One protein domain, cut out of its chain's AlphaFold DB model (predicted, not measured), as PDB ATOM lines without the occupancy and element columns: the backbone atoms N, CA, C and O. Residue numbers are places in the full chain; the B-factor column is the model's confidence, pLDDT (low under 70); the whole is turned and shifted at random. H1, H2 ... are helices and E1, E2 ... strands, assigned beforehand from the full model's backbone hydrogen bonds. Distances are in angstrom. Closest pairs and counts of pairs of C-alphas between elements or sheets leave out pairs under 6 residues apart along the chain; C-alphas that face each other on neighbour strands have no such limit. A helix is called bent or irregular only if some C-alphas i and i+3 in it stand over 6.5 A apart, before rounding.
ATOM      1  N   CYS A  14     211.712 178.541 162.032       50.81
ATOM      2  CA  CYS A  14     210.582 179.415 161.711       50.81
ATOM      3  C   CYS A  14     209.827 178.971 160.444       50.81
ATOM      4  O   CYS A  14     208.608 179.076 160.405       50.81
ATOM      5  N   SER A  15     210.514 178.433 159.430       55.94
ATOM      6  CA  SER A  15     209.885 177.954 158.188       55.94
ATOM      7  C   SER A  15     208.967 176.763 158.436       55.94
ATOM      8  O   SER A  15     207.858 176.711 157.913       55.94
ATOM      9  N   GLN A  16     209.422 175.821 159.266       64.94
ATOM     10  CA  GLN A  16     208.664 174.611 159.567       64.94
ATOM     11  C   GLN A  16     207.395 174.929 160.364       64.94
ATOM     12  O   GLN A  16     206.338 174.393 160.060       64.94
ATOM     13  N   LEU A  17     207.465 175.871 161.312       65.38
ATOM     14  CA  LEU A  17     206.295 176.324 162.072       65.38
ATOM     15  C   LEU A  17     205.201 176.919 161.172       65.38
ATOM     16  O   LEU A  17     204.017 176.693 161.415       65.38
ATOM     17  N   VAL A  18     205.588 177.659 160.130       66.75
ATOM     18  CA  VAL A  18     204.647 178.215 159.145       66.75
ATOM     19  C   VAL A  18     204.004 177.108 158.314       66.75
ATOM     20  O   VAL A  18     202.781 177.086 158.174       66.75
ATOM     21  N   ILE A  19     204.807 176.169 157.803       69.69
ATOM     22  CA  ILE A  19     204.317 175.019 157.030       69.69
ATOM     23  C   ILE A  19     203.343 174.197 157.878       69.69
ATOM     24  O   ILE A  19     202.208 173.971 157.463       69.69
ATOM     25  N   ASP A  20     203.738 173.825 159.095       74.62
ATOM     26  CA  ASP A  20     202.924 173.021 160.007       74.62
ATOM     27  C   ASP A  20     201.600 173.714 160.346       74.62
ATOM     28  O   ASP A  20     200.544 173.073 160.405       74.62
ATOM     29  N   TRP A  21     201.622 175.038 160.528       75.44
ATOM     30  CA  TRP A  21     200.413 175.822 160.764       75.44
ATOM     31  C   TRP A  21     199.492 175.826 159.538       75.44
ATOM     32  O   TRP A  21     198.305 175.520 159.674       75.44
ATOM     33  N   CYS A  22     200.022 176.106 158.341       74.00
ATOM     34  CA  CYS A  22     199.247 176.095 157.097       74.00
ATOM     35  C   CYS A  22     198.634 174.714 156.833       74.00
ATOM     36  O   CYS A  22     197.441 174.615 156.544       74.00
ATOM     37  N   LEU A  23     199.405 173.640 157.019       78.31
ATOM     38  CA  LEU A  23     198.925 172.266 156.877       78.31
ATOM     39  C   LEU A  23     197.857 171.919 157.911       78.31
ATOM     40  O   LEU A  23     196.859 171.285 157.579       78.31
ATOM     41  N   THR A  24     198.012 172.376 159.154       83.88
ATOM     42  CA  THR A  24     196.985 172.194 160.188       83.88
ATOM     43  C   THR A  24     195.676 172.874 159.788       83.88
ATOM     44  O   THR A  24     194.603 172.294 159.960       83.88
ATOM     45  N   LYS A  25     195.742 174.084 159.222       82.00
ATOM     46  CA  LYS A  25     194.556 174.811 158.754       82.00
ATOM     47  C   LYS A  25     193.915 174.160 157.537       82.00
ATOM     48  O   LYS A  25     192.697 173.999 157.531       82.00
ATOM     49  N   LEU A  26     194.707 173.724 156.561       80.62
ATOM     50  CA  LEU A  26     194.195 172.970 155.418       80.62
ATOM     51  C   LEU A  26     193.509 171.677 155.857       80.62
ATOM     52  O   LEU A  26     192.388 171.430 155.433       80.62
ATOM     53  N   ARG A  27     194.104 170.912 156.779       84.25
ATOM     54  CA  ARG A  27     193.476 169.701 157.336       84.25
ATOM     55  C   ARG A  27     192.162 170.001 158.054       84.25
ATOM     56  O   ARG A  27     191.228 169.215 157.965       84.25
ATOM     57  N   GLN A  28     192.054 171.133 158.754       86.12
ATOM     58  CA  GLN A  28     190.786 171.563 159.359       86.12
ATOM     59  C   GLN A  28     189.732 171.889 158.293       86.12
ATOM     60  O   GLN A  28     188.574 171.497 158.437       86.12
ATOM     61  N   ILE A  29     190.117 172.591 157.222       84.81
ATOM     62  CA  ILE A  29     189.219 172.886 156.098       84.81
ATOM     63  C   ILE A  29     188.773 171.581 155.430       84.81
ATOM     64  O   ILE A  29     187.572 171.378 155.257       84.81
ATOM     65  N   GLU A  30     189.711 170.675 155.141       85.75
ATOM     66  CA  GLU A  30     189.430 169.353 154.583       85.75
ATOM     67  C   GLU A  30     188.457 168.588 155.482       85.75
ATOM     68  O   GLU A  30     187.407 168.179 155.012       85.75
ATOM     69  N   GLN A  31     188.721 168.449 156.784       88.00
ATOM     70  CA  GLN A  31     187.828 167.728 157.703       88.00
ATOM     71  C   GLN A  31     186.391 168.269 157.687       88.00
ATOM     72  O   GLN A  31     185.435 167.494 157.764       88.00
ATOM     73  N   ASN A  32     186.232 169.585 157.549       89.44
ATOM     74  CA  ASN A  32     184.923 170.228 157.508       89.44
ATOM     75  C   ASN A  32     184.215 170.057 156.154       89.44
ATOM     76  O   ASN A  32     182.990 169.925 156.116       89.44
ATOM     77  N   LYS A  33     184.960 170.073 155.042       89.94
ATOM     78  CA  LYS A  33     184.401 170.095 153.679       89.94
ATOM     79  C   LYS A  33     184.375 168.732 152.989       89.94
ATOM     80  O   LYS A  33     183.484 168.478 152.180       89.94
ATOM     81  N   LYS A  34     185.269 167.819 153.360       90.44
ATOM     82  CA  LYS A  34     185.381 166.448 152.841       90.44
ATOM     83  C   LYS A  34     184.052 165.685 152.854       90.44
ATOM     84  O   LYS A  34     183.734 165.076 151.837       90.44
ATOM     85  N   PRO A  35     183.207 165.740 153.906       93.75
ATOM     86  CA  PRO A  35     181.906 165.065 153.872       93.75
ATOM     87  C   PRO A  35     180.959 165.599 152.788       93.75
ATOM     88  O   PRO A  35     180.192 164.825 152.211       93.75
ATOM     89  N   ALA A  36     180.994 166.909 152.519       93.81
ATOM     90  CA  ALA A  36     180.201 167.525 151.460       93.81
ATOM     91  C   ALA A  36     180.735 167.123 150.080       93.81
ATOM     92  O   ALA A  36     179.942 166.683 149.250       93.81
ATOM     93  N   LEU A  37     182.058 167.147 149.893       93.00
ATOM     94  CA  LEU A  37     182.709 166.699 148.662       93.00
ATOM     95  C   LEU A  37     182.396 165.224 148.354       93.00
ATOM     96  O   LEU A  37     181.919 164.909 147.271       93.00
ATOM     97  N   ILE A  38     182.536 164.317 149.329       95.12
ATOM     98  CA  ILE A  38     182.182 162.891 149.160       95.12
ATOM     99  C   ILE A  38     180.704 162.729 148.787       95.12
ATOM    100  O   ILE A  38     180.352 161.872 147.977       95.12
ATOM    101  N   ARG A  39     179.813 163.534 149.379       96.31
ATOM    102  CA  ARG A  39     178.388 163.514 149.028       96.31
ATOM    103  C   ARG A  39     178.169 163.951 147.583       96.31
ATOM    104  O   ARG A  39     177.350 163.335 146.909       96.31
ATOM    105  N   GLU A  40     178.851 164.990 147.122       95.50
ATOM    106  CA  GLU A  40     178.724 165.501 145.754       95.50
ATOM    107  C   GLU A  40     179.262 164.502 144.730       95.50
ATOM    108  O   GLU A  40     178.514 164.104 143.838       95.50
ATOM    109  N   LEU A  41     180.480 163.994 144.933       96.25
ATOM    110  CA  LEU A  41     181.077 162.966 144.076       96.25
ATOM    111  C   LEU A  41     180.224 161.692 144.068       96.25
ATOM    112  O   LEU A  41     179.896 161.160 143.012       96.25
ATOM    113  N   GLY A  42     179.779 161.225 145.238       97.44
ATOM    114  CA  GLY A  42     178.924 160.042 145.343       97.44
ATOM    115  C   GLY A  42     177.551 160.221 144.686       97.44
ATOM    116  O   GLY A  42     177.030 159.284 144.078       97.44
ATOM    117  N   THR A  43     176.972 161.424 144.759       98.00
ATOM    118  CA  THR A  43     175.725 161.767 144.051       98.00
ATOM    119  C   THR A  43     175.939 161.759 142.543       98.00
ATOM    120  O   THR A  43     175.118 161.202 141.816       98.00
ATOM    121  N   TRP A  44     177.057 162.315 142.076       96.81
ATOM    122  CA  TRP A  44     177.426 162.309 140.667       96.81
ATOM    123  C   TRP A  44     177.650 160.885 140.137       96.81
ATOM    124  O   TRP A  44     177.045 160.526 139.131       96.81
ATOM    125  N   ILE A  45     178.393 160.029 140.850       97.38
ATOM    126  CA  ILE A  45     178.578 158.614 140.472       97.38
ATOM    127  C   ILE A  45     177.220 157.913 140.351       97.38
ATOM    128  O   ILE A  45     176.922 157.269 139.345       97.38
ATOM    129  N   ALA A  46     176.357 158.064 141.362       97.88
ATOM    130  CA  ALA A  46     175.033 157.451 141.346       97.88
ATOM    131  C   ALA A  46     174.170 157.960 140.178       97.88
ATOM    132  O   ALA A  46     173.414 157.187 139.582       97.88
ATOM    133  N   TYR A  47     174.305 159.240 139.829       96.94
ATOM    134  CA  TYR A  47     173.649 159.839 138.676       96.94
ATOM    135  C   TYR A  47     174.149 159.236 137.358       96.94
ATOM    136  O   TYR A  47     173.329 158.798 136.551       96.94
ATOM    137  N   VAL A  48     175.469 159.162 137.157       95.69
ATOM    138  CA  VAL A  48     176.085 158.600 135.944       95.69
ATOM    139  C   VAL A  48     175.628 157.159 135.735       95.69
ATOM    140  O   VAL A  48     175.053 156.846 134.694       95.69
ATOM    141  N   ILE A  49     175.768 156.318 136.760       96.62
ATOM    142  CA  ILE A  49     175.390 154.899 136.703       96.62
ATOM    143  C   ILE A  49     173.904 154.723 136.366       96.62
ATOM    144  O   ILE A  49     173.535 153.831 135.604       96.62
ATOM    145  N   THR A  50     173.035 155.576 136.916       95.94
ATOM    146  CA  THR A  50     171.581 155.444 136.739       95.94
ATOM    147  C   THR A  50     171.101 155.985 135.392       95.94
ATOM    148  O   THR A  50     170.205 155.404 134.777       95.94
ATOM    149  N   TYR A  51     171.649 157.115 134.943       93.50
ATOM    150  CA  TYR A  51     171.041 157.916 133.877       93.50
ATOM    151  C   TYR A  51     171.877 158.033 132.609       93.50
ATOM    152  O   TYR A  51     171.292 158.285 131.551       93.50
ATOM    153  N   GLN A  52     173.183 157.779 132.651       92.75
ATOM    154  CA  GLN A  52     174.033 157.804 131.460       92.75
ATOM    155  C   GLN A  52     174.162 156.419 130.814       92.75
ATOM    156  O   GLN A  52     173.840 155.391 131.416       92.75
ATOM    157  N   TYR A  53     174.553 156.419 129.542       94.31
ATOM    158  CA  TYR A  53     174.964 155.207 128.842       94.31
ATOM    159  C   TYR A  53     176.464 155.010 129.014       94.31
ATOM    160  O   TYR A  53     177.201 155.987 129.146       94.31
ATOM    161  N   ARG A  54     176.891 153.750 128.984       95.38
ATOM    162  CA  ARG A  54     178.299 153.374 129.005       95.38
ATOM    163  C   ARG A  54     178.984 153.742 127.692       95.38
ATOM    164  O   ARG A  54     178.371 153.624 126.623       95.38
ATOM    165  N   TYR A  55     180.248 154.139 127.771       95.75
ATOM    166  CA  TYR A  55     181.093 154.399 126.610       95.75
ATOM    167  C   TYR A  55     182.183 153.344 126.481       95.75
ATOM    168  O   TYR A  55     182.678 152.827 127.477       95.75
ATOM    169  N   GLU A  56     182.567 153.051 125.245       93.81
ATOM    170  CA  GLU A  56     183.713 152.204 124.936       93.81
ATOM    171  C   GLU A  56     184.703 152.950 124.047       93.81
ATOM    172  O   GLU A  56     184.341 153.862 123.294       93.81
ATOM    173  N   GLU A  57     185.966 152.546 124.149       94.12
ATOM    174  CA  GLU A  57     187.037 153.051 123.308       94.12
ATOM    175  C   GLU A  57     187.080 152.281 121.984       94.12
ATOM    176  O   GLU A  57     187.118 151.051 121.941       94.12
ATOM    177  N   LYS A  58     187.129 153.022 120.879       93.56
ATOM    178  CA  LYS A  58     187.464 152.498 119.561       93.56
ATOM    179  C   LYS A  58     188.819 153.029 119.120       93.56
ATOM    180  O   LYS A  58     188.954 154.221 118.851       93.56
ATOM    181  N   ILE A  59     189.775 152.122 118.950       93.50
ATOM    182  CA  ILE A  59     191.105 152.432 118.423       93.50
ATOM    183  C   ILE A  59     191.085 152.385 116.890       93.50
ATOM    184  O   ILE A  59     190.592 151.434 116.279       93.50
ATOM    185  N   ILE A  60     191.633 153.423 116.268       92.31
ATOM    186  CA  ILE A  60     191.881 153.539 114.835       92.31
ATOM    187  C   ILE A  60     193.391 153.655 114.646       92.31
ATOM    188  O   ILE A  60     193.991 154.659 115.021       92.31
ATOM    189  N   ASP A  61     193.987 152.630 114.044       92.25
ATOM    190  CA  ASP A  61     195.393 152.624 113.650       92.25
ATOM    191  C   ASP A  61     195.494 152.846 112.136       92.25
ATOM    192  O   ASP A  61     194.992 152.055 111.332       92.25
ATOM    193  N   SER A  62     196.105 153.964 111.750       86.81
ATOM    194  CA  SER A  62     196.336 154.335 110.350       86.81
ATOM    195  C   SER A  62     197.719 153.918 109.824       86.81
ATOM    196  O   SER A  62     198.048 154.200 108.672       86.81
ATOM    197  N   GLY A  63     198.547 153.283 110.660       86.12
ATOM    198  CA  GLY A  63     199.940 152.918 110.388       86.12
ATOM    199  C   GLY A  63     200.956 154.034 110.662       86.12
ATOM    200  O   GLY A  63     202.141 153.748 110.827       86.12
ATOM    201  N   TYR A  64     200.512 155.291 110.740       84.75
ATOM    202  CA  TYR A  64     201.345 156.450 111.104       84.75
ATOM    203  C   TYR A  64     200.837 157.189 112.345       84.75
ATOM    204  O   TYR A  64     201.568 157.995 112.916       84.75
ATOM    205  N   ASP A  65     199.587 156.933 112.728       88.56
ATOM    206  CA  ASP A  65     198.905 157.555 113.854       88.56
ATOM    207  C   ASP A  65     197.895 156.578 114.458       88.56
ATOM    208  O   ASP A  65     197.131 155.944 113.715       88.56
ATOM    209  N   ILE A  66     197.898 156.487 115.788       89.69
ATOM    210  CA  ILE A  66     196.933 155.720 116.574       89.69
ATOM    211  C   ILE A  66     196.027 156.714 117.297       89.69
ATOM    212  O   ILE A  66     196.490 157.564 118.056       89.69
ATOM    213  N   SER A  67     194.726 156.603 117.050       92.75
ATOM    214  CA  SER A  67     193.714 157.481 117.630       92.75
ATOM    215  C   SER A  67     192.608 156.668 118.287       92.75
ATOM    216  O   SER A  67     192.056 155.752 117.682       92.75
ATOM    217  N   ALA A  68     192.261 157.026 119.514       93.50
ATOM    218  CA  ALA A  68     191.160 156.447 120.262       93.50
ATOM    219  C   ALA A  68     189.953 157.393 120.277       93.50
ATOM    220  O   ALA A  68     190.093 158.604 120.450       93.50
ATOM    221  N   HIS A  69     188.759 156.828 120.095       93.56
ATOM    222  CA  HIS A  69     187.495 157.557 120.080       93.56
ATOM    223  C   HIS A  69     186.466 156.890 120.978       93.56
ATOM    224  O   HIS A  69     186.223 155.689 120.861       93.56
ATOM    225  N   ALA A  70     185.808 157.689 121.811       93.75
ATOM    226  CA  ALA A  70     184.732 157.203 122.655       93.75
ATOM    227  C   ALA A  70     183.438 157.081 121.843       93.75
ATOM    228  O   ALA A  70     183.081 157.980 121.074       93.75
ATOM    229  N   TYR A  71     182.704 155.988 122.029       93.19
ATOM    230  CA  TYR A  71     181.361 155.836 121.476       93.19
ATOM    231  C   TYR A  71     180.394 155.305 122.529       93.19
ATOM    232  O   TYR A  71     180.738 154.464 123.353       93.19
ATOM    233  N   ALA A  72     179.159 155.808 122.500       92.50
ATOM    234  CA  ALA A  72     178.113 155.352 123.402       92.50
ATOM    235  C   ALA A  72     177.625 153.961 122.980       92.50
ATOM    236  O   ALA A  72     177.113 153.787 121.872       92.50
ATOM    237  N   THR A  73     177.714 153.001 123.893       92.56
ATOM    238  CA  THR A  73     177.281 151.605 123.686       92.56
ATOM    239  C   THR A  73     175.759 151.443 123.666       92.56
ATOM    240  O   THR A  73     175.253 150.441 123.178       92.56
ATOM    241  N   GLN A  74     175.014 152.437 124.175       93.50
ATOM    242  CA  GLN A  74     173.584 152.343 124.527       93.50
ATOM    243  C   GLN A  74     173.280 151.363 125.675       93.50
ATOM    244  O   GLN A  74     172.116 151.128 126.000       93.50
ATOM    245  N   GLU A  75     174.310 150.833 126.331       93.81
ATOM    246  CA  GLU A  75     174.178 149.951 127.483       93.81
ATOM    247  C   GLU A  75     174.237 150.748 128.790       93.81
ATOM    248  O   GLU A  75     174.745 151.872 128.849       93.81
ATOM    249  N   ARG A  76     173.669 150.177 129.854       94.38
ATOM    250  CA  ARG A  76     173.758 150.726 131.212       94.38
ATOM    251  C   ARG A  76     174.932 150.091 131.946       94.38
ATOM    252  O   ARG A  76     175.291 148.954 131.663       94.38
ATOM    253  N   TYR A  77     175.470 150.805 132.928       95.56
ATOM    254  CA  TYR A  77     176.489 150.262 133.821       95.56
ATOM    255  C   TYR A  77     175.909 149.134 134.686       95.56
ATOM    256  O   TYR A  77     174.892 149.322 135.360       95.56
ATOM    257  N   ASP A  78     176.570 147.974 134.699       94.25
ATOM    258  CA  ASP A  78     176.272 146.900 135.648       94.25
ATOM    259  C   ASP A  78     177.136 147.070 136.902       94.25
ATOM    260  O   ASP A  78     178.344 146.855 136.890       94.25
ATOM    261  N   LEU A  79     176.494 147.414 138.019       93.88
ATOM    262  CA  LEU A  79     177.140 147.557 139.326       93.88
ATOM    263  C   LEU A  79     177.861 146.291 139.808       93.88
ATOM    264  O   LEU A  79     178.616 146.364 140.773       93.88
ATOM    265  N   ASN A  80     177.591 145.121 139.229       95.19
ATOM    266  CA  ASN A  80     178.296 143.893 139.588       95.19
ATOM    267  C   ASN A  80     179.677 143.770 138.945       95.19
ATOM    268  O   ASN A  80     180.463 142.961 139.430       95.19
ATOM    269  N   CYS A  81     179.978 144.576 137.926       94.44
ATOM    270  CA  CYS A  81     181.285 144.607 137.272       94.44
ATOM    271  C   CYS A  81     182.343 145.394 138.061       94.44
ATOM    272  O   CYS A  81     183.513 145.338 137.702       94.44
ATOM    273  N   TYR A  82     181.945 146.101 139.121       96.94
ATOM    274  CA  TYR A  82     182.815 147.002 139.875       96.94
ATOM    275  C   TYR A  82     182.689 146.722 141.377       96.94
ATOM    276  O   TYR A  82     181.582 146.705 141.933       96.94
ATOM    277  N   GLU A  83     183.814 146.502 142.051       96.94
ATOM    278  CA  GLU A  83     183.850 146.321 143.502       96.94
ATOM    279  C   GLU A  83     184.006 147.674 144.202       96.94
ATOM    280  O   GLU A  83     183.258 148.005 145.137       96.94
ATOM    281  N   THR A  84     184.944 148.471 143.704       98.38
ATOM    282  CA  THR A  84     185.343 149.762 144.252       98.38
ATOM    283  C   THR A  84     184.930 150.918 143.344       98.38
ATOM    284  O   THR A  84     184.544 150.728 142.188       98.38
ATOM    285  N   VAL A  85     184.963 152.140 143.878       97.94
ATOM    286  CA  VAL A  85     184.793 153.352 143.069       97.94
ATOM    287  C   VAL A  85     185.912 153.452 142.036       97.94
ATOM    288  O   VAL A  85     185.612 153.748 140.885       97.94
ATOM    289  N   GLY A  86     187.153 153.137 142.415       97.19
ATOM    290  CA  GLY A  86     188.308 153.142 141.517       97.19
ATOM    291  C   GLY A  86     188.095 152.267 140.281       97.19
ATOM    292  O   GLY A  86     188.333 152.733 139.170       97.19
ATOM    293  N   ASP A  87     187.532 151.062 140.446       97.38
ATOM    294  CA  ASP A  87     187.212 150.170 139.316       97.38
ATOM    295  C   ASP A  87     186.277 150.842 138.302       97.38
ATOM    296  O   ASP A  87     186.440 150.696 137.093       97.38
ATOM    297  N   PHE A  88     185.279 151.581 138.796       97.81
ATOM    298  CA  PHE A  88     184.337 152.309 137.952       97.81
ATOM    299  C   PHE A  88     184.973 153.540 137.303       97.81
ATOM    300  O   PHE A  88     184.655 153.854 136.158       97.81
ATOM    301  N   LEU A  89     185.877 154.236 137.998       96.75
ATOM    302  CA  LEU A  89     186.516 155.441 137.464       96.75
ATOM    303  C   LEU A  89     187.401 155.164 136.241       96.75
ATOM    304  O   LEU A  89     187.621 156.075 135.448       96.75
ATOM    305  N   GLN A  90     187.828 153.917 136.034       95.94
ATOM    306  CA  GLN A  90     188.545 153.494 134.828       95.94
ATOM    307  C   GLN A  90     187.658 153.426 133.570       95.94
ATOM    308  O   GLN A  90     188.175 153.333 132.457       95.94
ATOM    309  N   GLU A  91     186.328 153.481 133.707       96.00
ATOM    310  CA  GLU A  91     185.420 153.525 132.559       96.00
ATOM    311  C   GLU A  91     185.585 154.820 131.756       96.00
ATOM    312  O   GLU A  91     185.836 155.898 132.303       96.00
ATOM    313  N   CYS A  92     185.394 154.714 130.440       94.94
ATOM    314  CA  CYS A  92     185.451 155.862 129.547       94.94
ATOM    315  C   CYS A  92     184.307 156.841 129.852       94.94
ATOM    316  O   CYS A  92     183.140 156.450 129.927       94.94
ATOM    317  N   ASN A  93     184.626 158.132 129.962       93.81
ATOM    318  CA  ASN A  93     183.638 159.175 130.261       93.81
ATOM    319  C   ASN A  93     182.890 159.701 129.021       93.81
ATOM    320  O   ASN A  93     182.016 160.560 129.138       93.81
ATOM    321  N   GLY A  94     183.224 159.198 127.827       92.88
ATOM    322  CA  GLY A  94     182.661 159.661 126.559       92.88
ATOM    323  C   GLY A  94     183.419 160.818 125.909       92.88
ATOM    324  O   GLY A  94     183.088 161.195 124.783       92.88
ATOM    325  N   ASN A  95     184.445 161.362 126.568       93.38
ATOM    326  CA  ASN A  95     185.276 162.425 126.022       93.38
ATOM    327  C   ASN A  95     186.446 161.860 125.212       93.38
ATOM    328  O   ASN A  95     186.951 160.757 125.432       93.38
ATOM    329  N   THR A  96     186.873 162.635 124.221       92.88
ATOM    330  CA  THR A  96     188.039 162.346 123.388       92.88
ATOM    331  C   THR A  96     188.823 163.633 123.208       92.88
ATOM    332  O   THR A  96     188.259 164.644 122.785       92.88
ATOM    333  N   ILE A  97     190.117 163.597 123.514       92.25
ATOM    334  CA  ILE A  97     190.993 164.768 123.462       92.25
ATOM    335  C   ILE A  97     192.184 164.529 122.540       92.25
ATOM    336  O   ILE A  97     192.626 163.398 122.345       92.25
ATOM    337  N   ALA A  98     192.712 165.608 121.964       90.94
ATOM    338  CA  ALA A  98     193.918 165.549 121.147       90.94
ATOM    339  C   ALA A  98     195.157 165.368 122.037       90.94
ATOM    340  O   ALA A  98     195.332 166.095 123.015       90.94
ATOM    341  N   THR A  99     196.032 164.422 121.692       85.06
ATOM    342  CA  THR A  99     197.219 164.088 122.499       85.06
ATOM    343  C   THR A  99     198.430 164.968 122.210       85.06
ATOM    344  O   THR A  99     199.335 165.021 123.034       85.06
ATOM    345  N   TYR A 100     198.463 165.674 121.073       85.06
ATOM    346  CA  TYR A 100     199.589 166.520 120.624       85.06
ATOM    347  C   TYR A 100     200.962 165.809 120.598       85.06
ATOM    348  O   TYR A 100     202.003 166.458 120.495       85.06
ATOM    349  N   LEU A 101     200.971 164.475 120.659       83.25
ATOM    350  CA  LEU A 101     202.150 163.621 120.600       83.25
ATOM    351  C   LEU A 101     202.255 163.039 119.189       83.25
ATOM    352  O   LEU A 101     201.274 162.557 118.635       83.25
ATOM    353  N   SER A 102     203.441 163.081 118.582       84.81
ATOM    354  CA  SER A 102     203.622 162.522 117.236       84.81
ATOM    355  C   SER A 102     203.330 161.016 117.234       84.81
ATOM    356  O   SER A 102     203.900 160.283 118.041       84.81
ATOM    357  N   GLY A 103     202.440 160.576 116.339       85.12
ATOM    358  CA  GLY A 103     201.987 159.183 116.239       85.12
ATOM    359  C   GLY A 103     200.808 158.820 117.150       85.12
ATOM    360  O   GLY A 103     200.347 157.680 117.101       85.12
ATOM    361  N   PHE A 104     200.317 159.769 117.953       84.94
ATOM    362  CA  PHE A 104     199.106 159.632 118.752       84.94
ATOM    363  C   PHE A 104     198.202 160.838 118.489       84.94
ATOM    364  O   PHE A 104     198.505 161.955 118.927       84.94
ATOM    365  N   GLY A 105     197.098 160.629 117.780       88.56
ATOM    366  CA  GLY A 105     196.194 161.709 117.393       88.56
ATOM    367  C   GLY A 105     195.235 162.066 118.520       88.56
ATOM    368  O   GLY A 105     195.253 163.192 119.030       88.56
ATOM    369  N   PHE A 106     194.420 161.094 118.927       92.12
ATOM    370  CA  PHE A 106     193.393 161.253 119.954       92.12
ATOM    371  C   PHE A 106     193.481 160.182 121.043       92.12
ATOM    372  O   PHE A 106     193.828 159.035 120.763       92.12
ATOM    373  N   ARG A 107     193.101 160.547 122.272       92.69
ATOM    374  CA  ARG A 107     192.873 159.614 123.386       92.69
ATOM    375  C   ARG A 107     191.475 159.782 123.959       92.69
ATOM    376  O   ARG A 107     190.979 160.910 124.024       92.69
ATOM    377  N   THR A 108     190.870 158.692 124.421       93.94
ATOM    378  CA  THR A 108     189.689 158.795 125.281       93.94
ATOM    379  C   THR A 108     190.082 159.111 126.712       93.94
ATOM    380  O   THR A 108     191.176 158.757 127.150       93.94
ATOM    381  N   GLU A 109     189.193 159.780 127.432       94.75
ATOM    382  CA  GLU A 109     189.354 160.025 128.861       94.75
ATOM    383  C   GLU A 109     188.476 159.072 129.672       94.75
ATOM    384  O   GLU A 109     187.471 158.538 129.186       94.75
ATOM    385  N   SER A 110     188.889 158.843 130.912       95.50
ATOM    386  CA  SER A 110     188.149 158.075 131.903       95.50
ATOM    387  C   SER A 110     187.481 159.007 132.911       95.50
ATOM    388  O   SER A 110     187.835 160.185 133.029       95.50
ATOM    389  N   TYR A 111     186.521 158.485 133.670       95.75
ATOM    390  CA  TYR A 111     185.907 159.236 134.768       95.75
ATOM    391  C   TYR A 111     186.896 159.584 135.889       95.75
ATOM    392  O   TYR A 111     186.678 160.556 136.611       95.75
ATOM    393  N   GLU A 112     187.992 158.836 136.021       94.44
ATOM    394  CA  GLU A 112     189.115 159.175 136.900       94.44
ATOM    395  C   GLU A 112     189.645 160.579 136.593       94.44
ATOM    396  O   GLU A 112     189.850 161.368 137.512       94.44
ATOM    397  N   HIS A 113     189.771 160.941 135.310       91.19
ATOM    398  CA  HIS A 113     190.231 162.272 134.917       91.19
ATOM    399  C   HIS A 113     189.259 163.378 135.359       91.19
ATOM    400  O   HIS A 113     189.686 164.418 135.865       91.19
ATOM    401  N   ASP A 114     187.950 163.147 135.224       90.88
ATOM    402  CA  ASP A 114     186.927 164.107 135.655       90.88
ATOM    403  C   ASP A 114     186.972 164.327 137.173       90.88
ATOM    404  O   ASP A 114     186.915 165.465 137.649       90.88
ATOM    405  N   ILE A 115     187.101 163.239 137.940       90.38
ATOM    406  CA  ILE A 115     187.193 163.288 139.402       90.38
ATOM    407  C   ILE A 115     188.496 163.951 139.840       90.38
ATOM    408  O   ILE A 115     188.459 164.799 140.731       90.38
ATOM    409  N   PHE A 116     189.619 163.625 139.196       88.56
ATOM    410  CA  PHE A 116     190.913 164.255 139.447       88.56
ATOM    411  C   PHE A 116     190.795 165.776 139.331       88.56
ATOM    412  O   PHE A 116     191.077 166.489 140.294       88.56
ATOM    413  N   ASN A 117     190.294 166.261 138.191       87.94
ATOM    414  CA  ASN A 117     190.174 167.689 137.908       87.94
ATOM    415  C   ASN A 117     189.219 168.392 138.883       87.94
ATOM    416  O   ASN A 117     189.475 169.518 139.314       87.94
ATOM    417  N   TRP A 118     188.106 167.744 139.246       89.12
ATOM    418  CA  TRP A 118     187.160 168.309 140.205       89.12
ATOM    419  C   TRP A 118     187.786 168.420 141.599       89.12
ATOM    420  O   TRP A 118     187.766 169.493 142.205       89.12
ATOM    421  N   VAL A 119     188.388 167.342 142.103       88.50
ATOM    422  CA  VAL A 119     189.015 167.332 143.429       88.50
ATOM    423  C   VAL A 119     190.181 168.322 143.480       88.50
ATOM    424  O   VAL A 119     190.274 169.091 144.435       88.50
ATOM    425  N   GLU A 120     191.022 168.376 142.447       86.31
ATOM    426  CA  GLU A 120     192.085 169.378 142.331       86.31
ATOM    427  C   GLU A 120     191.515 170.808 142.399       86.31
ATOM    428  O   GLU A 120     192.019 171.654 143.143       86.31
ATOM    429  N   GLY A 121     190.418 171.076 141.684       85.62
ATOM    430  CA  GLY A 121     189.712 172.356 141.729       85.62
ATOM    431  C   GLY A 121     189.234 172.742 143.133       85.62
ATOM    432  O   GLY A 121     189.407 173.889 143.553       85.62
ATOM    433  N   GLU A 122     188.690 171.788 143.890       87.94
ATOM    434  CA  GLU A 122     188.243 172.010 145.271       87.94
ATOM    435  C   GLU A 122     189.407 172.304 146.219       87.94
ATOM    436  O   GLU A 122     189.355 173.268 146.986       87.94
ATOM    437  N   TYR A 123     190.496 171.539 146.133       83.31
ATOM    438  CA  TYR A 123     191.691 171.788 146.944       83.31
ATOM    439  C   TYR A 123     192.320 173.150 146.628       83.31
ATOM    440  O   TYR A 123     192.692 173.885 147.548       83.31
ATOM    441  N   ASN A 124     192.355 173.543 145.353       82.12
ATOM    442  CA  ASN A 124     192.776 174.881 144.945       82.12
ATOM    443  C   ASN A 124     191.869 175.968 145.543       82.12
ATOM    444  O   ASN A 124     192.363 176.979 146.048       82.12
ATOM    445  N   ALA A 125     190.550 175.764 145.564       83.81
ATOM    446  CA  ALA A 125     189.622 176.700 146.193       83.81
ATOM    447  C   ALA A 125     189.850 176.816 147.712       83.81
ATOM    448  O   ALA A 125     189.804 177.916 148.268       83.81
ATOM    449  N   TRP A 126     190.135 175.704 148.393       84.38
ATOM    450  CA  TRP A 126     190.423 175.695 149.832       84.38
ATOM    451  C   TRP A 126     191.746 176.389 150.152       84.38
ATOM    452  O   TRP A 126     191.839 177.113 151.148       84.38
ATOM    453  N   LEU A 127     192.747 176.232 149.283       77.25
ATOM    454  CA  LEU A 127     194.000 176.968 149.372       77.25
ATOM    455  C   LEU A 127     193.768 178.477 149.233       77.25
ATOM    456  O   LEU A 127     194.238 179.251 150.065       77.25
ATOM    457  N   VAL A 128     192.999 178.905 148.228       75.94
ATOM    458  CA  VAL A 128     192.655 180.323 148.029       75.94
ATOM    459  C   VAL A 128     191.909 180.892 149.239       75.94
ATOM    460  O   VAL A 128     192.193 182.015 149.668       75.94
ATOM    461  N   GLU A 129     190.990 180.129 149.833       77.94
ATOM    462  CA  GLU A 129     190.294 180.529 151.059       77.94
ATOM    463  C   GLU A 129     191.271 180.737 152.222       77.94
ATOM    464  O   GLU A 129     191.231 181.782 152.876       77.94
ATOM    465  N   LEU A 130     192.185 179.788 152.448       75.75
ATOM    466  CA  LEU A 130     193.208 179.911 153.485       75.75
ATOM    467  C   LEU A 130     194.064 181.165 153.274       75.75
ATOM    468  O   LEU A 130     194.223 181.964 154.200       75.75
ATOM    469  N   MET A 131     194.551 181.382 152.050       70.31
ATOM    470  CA  MET A 131     195.355 182.557 151.702       70.31
ATOM    471  C   MET A 131     194.588 183.864 151.931       70.31
ATOM    472  O   MET A 131     195.142 184.839 152.441       70.31
ATOM    473  N   THR A 132     193.289 183.875 151.637       67.25
ATOM    474  CA  THR A 132     192.422 185.038 151.865       67.25
ATOM    475  C   THR A 132     192.237 185.328 153.357       67.25
ATOM    476  O   THR A 132     192.275 186.489 153.771       67.25
ATOM    477  N   LEU A 133     192.053 184.297 154.189       67.75
ATOM    478  CA  LEU A 133     191.911 184.450 155.642       67.75
ATOM    479  C   LEU A 133     193.182 185.002 156.298       67.75
ATOM    480  O   LEU A 133     193.080 185.820 157.217       67.75
ATOM    481  N   ILE A 134     194.352 184.581 155.807       64.62
ATOM    482  CA  ILE A 134     195.660 185.099 156.226       64.62
ATOM    483  C   ILE A 134     195.781 186.578 155.842       64.62
ATOM    484  O   ILE A 134     196.023 187.416 156.709       64.62
ATOM    485  N   ALA A 135     195.534 186.918 154.572       60.59
ATOM    486  CA  ALA A 135     195.661 188.287 154.066       60.59
ATOM    487  C   ALA A 135     194.737 189.292 154.779       60.59
ATOM    488  O   ALA A 135     195.066 190.467 154.903       60.59
ATOM    489  N   GLN A 136     193.576 188.844 155.268       62.62
ATOM    490  CA  GLN A 136     192.613 189.695 155.976       62.62
ATOM    491  C   GLN A 136     192.892 189.840 157.484       62.62
ATOM    492  O   GLN A 136     192.103 190.486 158.174       62.62
ATOM    493  N   GLY A 137     193.942 189.210 158.026       56.16
ATOM    494  CA  GLY A 137     194.259 189.248 159.462       56.16
ATOM    495  C   GLY A 137     193.179 188.630 160.363       56.16
ATOM    496  O   GLY A 137     193.170 188.847 161.573       56.16
ATOM    497  N   LYS A 138     192.238 187.869 159.784       54.00
ATOM    498  CA  LYS A 138     191.108 187.236 160.493       54.00
ATOM    499  C   LYS A 138     191.487 185.918 161.166       54.00
ATOM    500  O   LYS A 138     190.700 185.366 161.930       54.00
ATOM    501  N   GLN A 139     192.682 185.412 160.883       54.72
ATOM    502  CA  GLN A 139     193.323 184.325 161.609       54.72
ATOM    503  C   GLN A 139     194.601 184.890 162.243       54.72
ATOM    504  O   GLN A 139     195.351 185.564 161.537       54.72
ATOM    505  N   PRO A 140     194.878 184.629 163.536       52.38
ATOM    506  CA  PRO A 140     196.179 184.927 164.117       52.38
ATOM    507  C   PRO A 140     197.198 183.992 163.466       52.38
ATOM    508  O   PRO A 140     197.380 182.846 163.880       52.38
ATOM    509  N   ALA A 141     197.789 184.458 162.374       54.12
ATOM    510  CA  ALA A 141     198.931 183.814 161.771       54.12
ATOM    511  C   ALA A 141     200.177 184.225 162.581       54.12
ATOM    512  O   ALA A 141     200.211 185.350 163.095       54.12
ATOM    513  N   PRO A 142     201.178 183.342 162.751       56.47
ATOM    514  CA  PRO A 142     202.472 183.739 163.305       56.47
ATOM    515  C   PRO A 142     202.970 185.019 162.617       56.47
ATOM    516  O   PRO A 142     202.710 185.211 161.427       56.47
ATOM    517  N   LEU A 143     203.656 185.912 163.339       53.25
ATOM    518  CA  LEU A 143     204.124 187.193 162.787       53.25
ATOM    519  C   LEU A 143     204.984 186.973 161.523       53.25
ATOM    520  O   LEU A 143     204.964 187.783 160.601       53.25
ATOM    521  N   GLU A 144     205.658 185.822 161.439       51.34
ATOM    522  CA  GLU A 144     206.411 185.365 160.271       51.34
ATOM    523  C   GLU A 144     205.540 185.088 159.023       51.34
ATOM    524  O   GLU A 144     206.017 185.256 157.905       51.34
ATOM    525  N   VAL A 145     204.261 184.722 159.182       51.97
ATOM    526  CA  VAL A 145     203.280 184.522 158.089       51.97
ATOM    527  C   VAL A 145     202.652 185.842 157.636       51.97
ATOM    528  O   VAL A 145     202.313 186.012 156.468       51.97
ATOM    529  N   VAL A 146     202.503 186.805 158.545       50.53
ATOM    530  CA  VAL A 146     202.062 188.162 158.182       50.53
ATOM    531  C   VAL A 146     203.162 188.860 157.378       50.53
ATOM    532  O   VAL A 146     202.890 189.387 156.301       50.53
ATOM    533  N   ASN A 147     204.417 188.730 157.822       51.19
ATOM    534  CA  ASN A 147     205.586 189.179 157.066       51.19
ATOM    535  C   ASN A 147     205.716 188.458 155.706       51.19
ATOM    536  O   ASN A 147     206.197 189.061 154.759       51.19
ATOM    537  N   TYR A 148     205.247 187.211 155.560       49.66
ATOM    538  CA  TYR A 148     205.226 186.458 154.290       49.66
ATOM    539  C   TYR A 148     204.303 187.075 153.218       49.66
ATOM    540  O   TYR A 148     204.652 187.072 152.040       49.66
ATOM    541  N   VAL A 149     203.156 187.661 153.599       49.09
ATOM    542  CA  VAL A 149     202.277 188.386 152.652       49.09
ATOM    543  C   VAL A 149     202.919 189.702 152.196       49.09
ATOM    544  O   VAL A 149     202.757 190.101 151.044       49.09
ATOM    545  N   GLU A 150     203.679 190.354 153.077       48.56
ATOM    546  CA  GLU A 150     204.414 191.588 152.773       48.56
ATOM    547  C   GLU A 150     205.704 191.327 151.962       48.56
ATOM    548  O   GLU A 150     206.051 192.117 151.084       48.56
ATOM    549  N   LEU A 151     206.379 190.190 152.183       44.66
ATOM    550  CA  LEU A 151     207.636 189.793 151.526       44.66
ATOM    551  C   LEU A 151     207.476 189.320 150.070       44.66
ATOM    552  O   LEU A 151     208.425 189.420 149.292       44.66
ATOM    553  N   LEU A 152     206.270 188.918 149.644       47.00
ATOM    554  CA  LEU A 152     205.947 188.604 148.237       47.00
ATOM    555  C   LEU A 152     206.205 189.771 147.253       47.00
ATOM    556  O   LEU A 152     206.109 189.584 146.040       47.00
ATOM    557  N   GLN A 153     206.536 190.967 147.753       46.28
ATOM    558  CA  GLN A 153     206.852 192.161 146.968       46.28
ATOM    559  C   GLN A 153     208.360 192.409 146.735       46.28
ATOM    560  O   GLN A 153     208.698 193.430 146.136       46.28
ATOM    561  N   MET A 154     209.279 191.528 147.164       40.75
ATOM    562  CA  MET A 154     210.734 191.743 147.008       40.75
ATOM    563  C   MET A 154     211.458 190.658 146.180       40.75
ATOM    564  O   MET A 154     211.192 189.467 146.295       40.75
ATOM    565  N   GLU A 155     212.395 191.082 145.318       42.38
ATOM    566  CA  GLU A 155     212.977 190.271 144.226       42.38
ATOM    567  C   GLU A 155     214.031 189.218 144.643       42.38
ATOM    568  O   GLU A 155     214.288 188.294 143.862       42.38
ATOM    569  N   ASP A 156     214.615 189.301 145.846       45.66
ATOM    570  CA  ASP A 156     215.813 188.522 146.237       45.66
ATOM    571  C   ASP A 156     215.546 187.258 147.101       45.66
ATOM    572  O   ASP A 156     216.472 186.527 147.449       45.66
ATOM    573  N   GLU A 157     214.286 186.913 147.398       45.47
ATOM    574  CA  GLU A 157     213.906 185.749 148.235       45.47
ATOM    575  C   GLU A 157     213.567 184.451 147.464       45.47
ATOM    576  O   GLU A 157     213.168 183.441 148.055       45.47
ATOM    577  N   LYS A 158     213.755 184.424 146.138       48.50
ATOM    578  CA  LYS A 158     213.300 183.331 145.247       48.50
ATOM    579  C   LYS A 158     213.727 181.916 145.666       48.50
ATOM    580  O   LYS A 158     212.974 180.969 145.452       48.50
ATOM    581  N   LEU A 159     214.911 181.745 146.259       41.56
ATOM    582  CA  LEU A 159     215.434 180.414 146.602       41.56
ATOM    583  C   LEU A 159     214.849 179.852 147.910       41.56
ATOM    584  O   LEU A 159     214.674 178.641 148.036       41.56
ATOM    585  N   TRP A 160     214.543 180.714 148.882       41.06
ATOM    586  CA  TRP A 160     213.988 180.312 150.179       41.06
ATOM    587  C   TRP A 160     212.471 180.110 150.088       41.06
ATOM    588  O   TRP A 160     211.944 179.125 150.606       41.06
ATOM    589  N   LEU A 161     211.811 180.973 149.307       46.34
ATOM    590  CA  LEU A 161     210.409 180.846 148.913       46.34
ATOM    591  C   LEU A 161     210.146 179.559 148.126       46.34
ATOM    592  O   LEU A 161     209.144 178.906 148.390       46.34
ATOM    593  N   SER A 162     211.061 179.148 147.235       53.91
ATOM    594  CA  SER A 162     210.894 177.892 146.485       53.91
ATOM    595  C   SER A 162     210.779 176.669 147.397       53.91
ATOM    596  O   SER A 162     209.901 175.853 147.193       53.91
ATOM    597  N   ARG A 163     211.567 176.579 148.477       53.09
ATOM    598  CA  ARG A 163     211.622 175.370 149.321       53.09
ATOM    599  C   ARG A 163     210.436 175.220 150.264       53.09
ATOM    600  O   ARG A 163     209.922 174.122 150.416       53.09
ATOM    601  N   ILE A 164     210.005 176.316 150.892       55.03
ATOM    602  CA  ILE A 164     208.795 176.316 151.730       55.03
ATOM    603  C   ILE A 164     207.574 176.003 150.869       55.03
ATOM    604  O   ILE A 164     206.689 175.265 151.294       55.03
ATOM    605  N   TRP A 165     207.549 176.548 149.653       63.03
ATOM    606  CA  TRP A 165     206.502 176.278 148.685       63.03
ATOM    607  C   TRP A 165     206.545 174.835 148.182       63.03
ATOM    608  O   TRP A 165     205.502 174.202 148.141       63.03
ATOM    609  N   ASP A 166     207.721 174.274 147.899       64.88
ATOM    610  CA  ASP A 166     207.880 172.881 147.469       64.88
ATOM    611  C   ASP A 166     207.433 171.895 148.560       64.88
ATOM    612  O   ASP A 166     206.677 170.967 148.277       64.88
ATOM    613  N   ASP A 167     207.839 172.112 149.817       65.69
ATOM    614  CA  ASP A 167     207.417 171.276 150.948       65.69
ATOM    615  C   ASP A 167     205.903 171.403 151.191       65.69
ATOM    616  O   ASP A 167     205.217 170.407 151.433       65.69
ATOM    617  N   PHE A 168     205.349 172.612 151.082       67.44
ATOM    618  CA  PHE A 168     203.911 172.847 151.191       67.44
ATOM    619  C   PHE A 168     203.121 172.186 150.053       67.44
ATOM    620  O   PHE A 168     202.140 171.490 150.319       67.44
ATOM    621  N   LEU A 169     203.568 172.346 148.805       70.31
ATOM    622  CA  LEU A 169     202.969 171.724 147.626       70.31
ATOM    623  C   LEU A 169     203.033 170.205 147.716       70.31
ATOM    624  O   LEU A 169     202.034 169.547 147.455       70.31
ATOM    625  N   LYS A 170     204.165 169.638 148.143       75.56
ATOM    626  CA  LYS A 170     204.299 168.194 148.342       75.56
ATOM    627  C   LYS A 170     203.278 167.673 149.352       75.56
ATOM    628  O   LYS A 170     202.597 166.694 149.079       75.56
ATOM    629  N   ASN A 171     203.131 168.339 150.496       74.12
ATOM    630  CA  ASN A 171     202.140 167.942 151.497       74.12
ATOM    631  C   ASN A 171     200.693 168.144 151.006       74.12
ATOM    632  O   ASN A 171     199.804 167.392 151.398       74.12
ATOM    633  N   LEU A 172     200.438 169.146 150.159       73.38
ATOM    634  CA  LEU A 172     199.133 169.349 149.528       73.38
ATOM    635  C   LEU A 172     198.817 168.232 148.525       73.38
ATOM    636  O   LEU A 172     197.701 167.718 148.539       73.38
ATOM    637  N   VAL A 173     199.806 167.812 147.731       80.69
ATOM    638  CA  VAL A 173     199.714 166.636 146.854       80.69
ATOM    639  C   VAL A 173     199.453 165.376 147.678       80.69
ATOM    640  O   VAL A 173     198.541 164.631 147.350       80.69
ATOM    641  N   GLU A 174     200.152 165.170 148.796       83.31
ATOM    642  CA  GLU A 174     199.902 164.019 149.675       83.31
ATOM    643  C   GLU A 174     198.479 164.028 150.264       83.31
ATOM    644  O   GLU A 174     197.833 162.985 150.333       83.31
ATOM    645  N   LEU A 175     197.949 165.181 150.695       79.56
ATOM    646  CA  LEU A 175     196.559 165.285 151.179       79.56
ATOM    647  C   LEU A 175     195.553 164.926 150.079       79.56
ATOM    648  O   LEU A 175     194.624 164.151 150.308       79.56
ATOM    649  N   TYR A 176     195.783 165.464 148.886       83.44
ATOM    650  CA  TYR A 176     195.010 165.177 147.690       83.44
ATOM    651  C   TYR A 176     195.031 163.675 147.340       83.44
ATOM    652  O   TYR A 176     193.972 163.054 147.232       83.44
ATOM    653  N   GLU A 177     196.214 163.066 147.247       87.38
ATOM    654  CA  GLU A 177     196.391 161.647 146.919       87.38
ATOM    655  C   GLU A 177     195.754 160.746 147.980       87.38
ATOM    656  O   GLU A 177     195.100 159.760 147.648       87.38
ATOM    657  N   ASN A 178     195.885 161.090 149.264       89.12
ATOM    658  CA  ASN A 178     195.237 160.347 150.343       89.12
ATOM    659  C   ASN A 178     193.711 160.383 150.214       89.12
ATOM    660  O   ASN A 178     193.060 159.352 150.368       89.12
ATOM    661  N   PHE A 179     193.133 161.546 149.899       90.12
ATOM    662  CA  PHE A 179     191.696 161.655 149.667       90.12
ATOM    663  C   PHE A 179     191.239 160.803 148.478       90.12
ATOM    664  O   PHE A 179     190.258 160.071 148.611       90.12
ATOM    665  N   ILE A 180     191.936 160.890 147.341       90.94
ATOM    666  CA  ILE A 180     191.599 160.119 146.137       90.94
ATOM    667  C   ILE A 180     191.683 158.627 146.424       90.94
ATOM    668  O   ILE A 180     190.699 157.924 146.223       90.94
ATOM    669  N   ASN A 181     192.787 158.166 147.014       93.38
ATOM    670  CA  ASN A 181     192.957 156.767 147.392       93.38
ATOM    671  C   ASN A 181     191.838 156.296 148.331       93.38
ATOM    672  O   ASN A 181     191.264 155.227 148.138       93.38
ATOM    673  N   GLU A 182     191.488 157.076 149.358       93.12
ATOM    674  CA  GLU A 182     190.375 156.735 150.250       93.12
ATOM    675  C   GLU A 182     189.036 156.651 149.507       93.12
ATOM    676  O   GLU A 182     188.229 155.767 149.802       93.12
ATOM    677  N   PHE A 183     188.785 157.570 148.572       94.12
ATOM    678  CA  PHE A 183     187.550 157.630 147.799       94.12
ATOM    679  C   PHE A 183     187.436 156.483 146.794       94.12
ATOM    680  O   PHE A 183     186.399 155.824 146.738       94.12
ATOM    681  N   GLU A 184     188.506 156.195 146.058       95.81
ATOM    682  CA  GLU A 184     188.581 155.103 145.091       95.81
ATOM    683  C   GLU A 184     188.386 153.744 145.752       95.81
ATOM    684  O   GLU A 184     187.639 152.917 145.235       95.81
ATOM    685  N   ASN A 185     188.954 153.543 146.942       97.38
ATOM    686  CA  ASN A 185     188.810 152.298 147.696       97.38
ATOM    687  C   ASN A 185     187.424 152.119 148.348       97.38
ATOM    688  O   ASN A 185     187.159 151.087 148.974       97.38
ATOM    689  N   MET A 186     186.510 153.091 148.234       97.25
ATOM    690  CA  MET A 186     185.148 152.917 148.736       97.25
ATOM    691  C   MET A 186     184.398 151.862 147.922       97.25
ATOM    692  O   MET A 186     184.473 151.818 146.699       97.25
TER     693      MET A 186
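What this domain is: This is residues 14 to 186 of the 294 residues of an uncharacterized protein of Thioploca ingrica (UniProt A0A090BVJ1). Three long helices, the bent H1 with H3 and H5, make a long, loose body, with two strand hairpins, E1-E2 and E3-E4, side by side at one end and the short H4 at the other. H5 crosses H3. The 173 printed residues include five named helices and four named strands, in the order H1 E1 E2 H2 E3 E4 H3 H4 H5, with two antiparallel two-stranded sheets. The class is mixed, helices and strands; the whole is loose, with a radius of gyration of the C-alphas of 21.2 A and spans of 60, 40 and 22 A.

How they stand to each other: H1, residues 14 to 51, was assigned as one helix by its hydrogen bonds but is bent, C-alphas 32 and 35 being 7.0 A apart; its arms H1a, residues 14 to 32, and H1b, residues 35 to 51, stand at 48 degrees, a steep tilt. E1, residues 55 to 61, and E2, residues 66 to 72, form a hairpin, with N 58 and O 69 within hydrogen-bond range at 2.8 A. H2, residues 85 to 89, touches H3, residues 111 to 135, at Leu 89 and Glu 112, their closest C-alphas, 4.6 A apart. E3, residues 92 to 101, bends by 77 degrees at residue 95 and forms a hairpin with E4, residues 104 to 110; N 97 and O 107 are within hydrogen-bond range at 2.9 A. H4, residues 143 to 151, touches H3, about perpendicular at 77 degrees; the closest C-alphas, Ala 135 and Val 149, are 6.8 A apart. H5, residues 158 to 184, touches H1a at a shallow tilt of 26 degrees, the same way, with residues 164 to 172 alone; the closest C-alphas, Ile 19 and Phe 168, are 6.2 A apart. Every O i to N i+4 pair is within hydrogen-bond range in H1a, H1b, H2, H3 and H4; in H5, 22 of 23 are.

Where its parts are: H1a begins at C-alpha 14 (210.582, 179.415, 161.711) and H5 ends at C-alpha 184 (188.581, 155.103, 145.091). From first to last C-alpha, H3 measures 36.2 A and H5 37.5 A.

The domain as a whole: The printed part has no cut; the link from E2 to H2 is long, and residues 132 to 168 and 14 to 19 have pLDDT under 70.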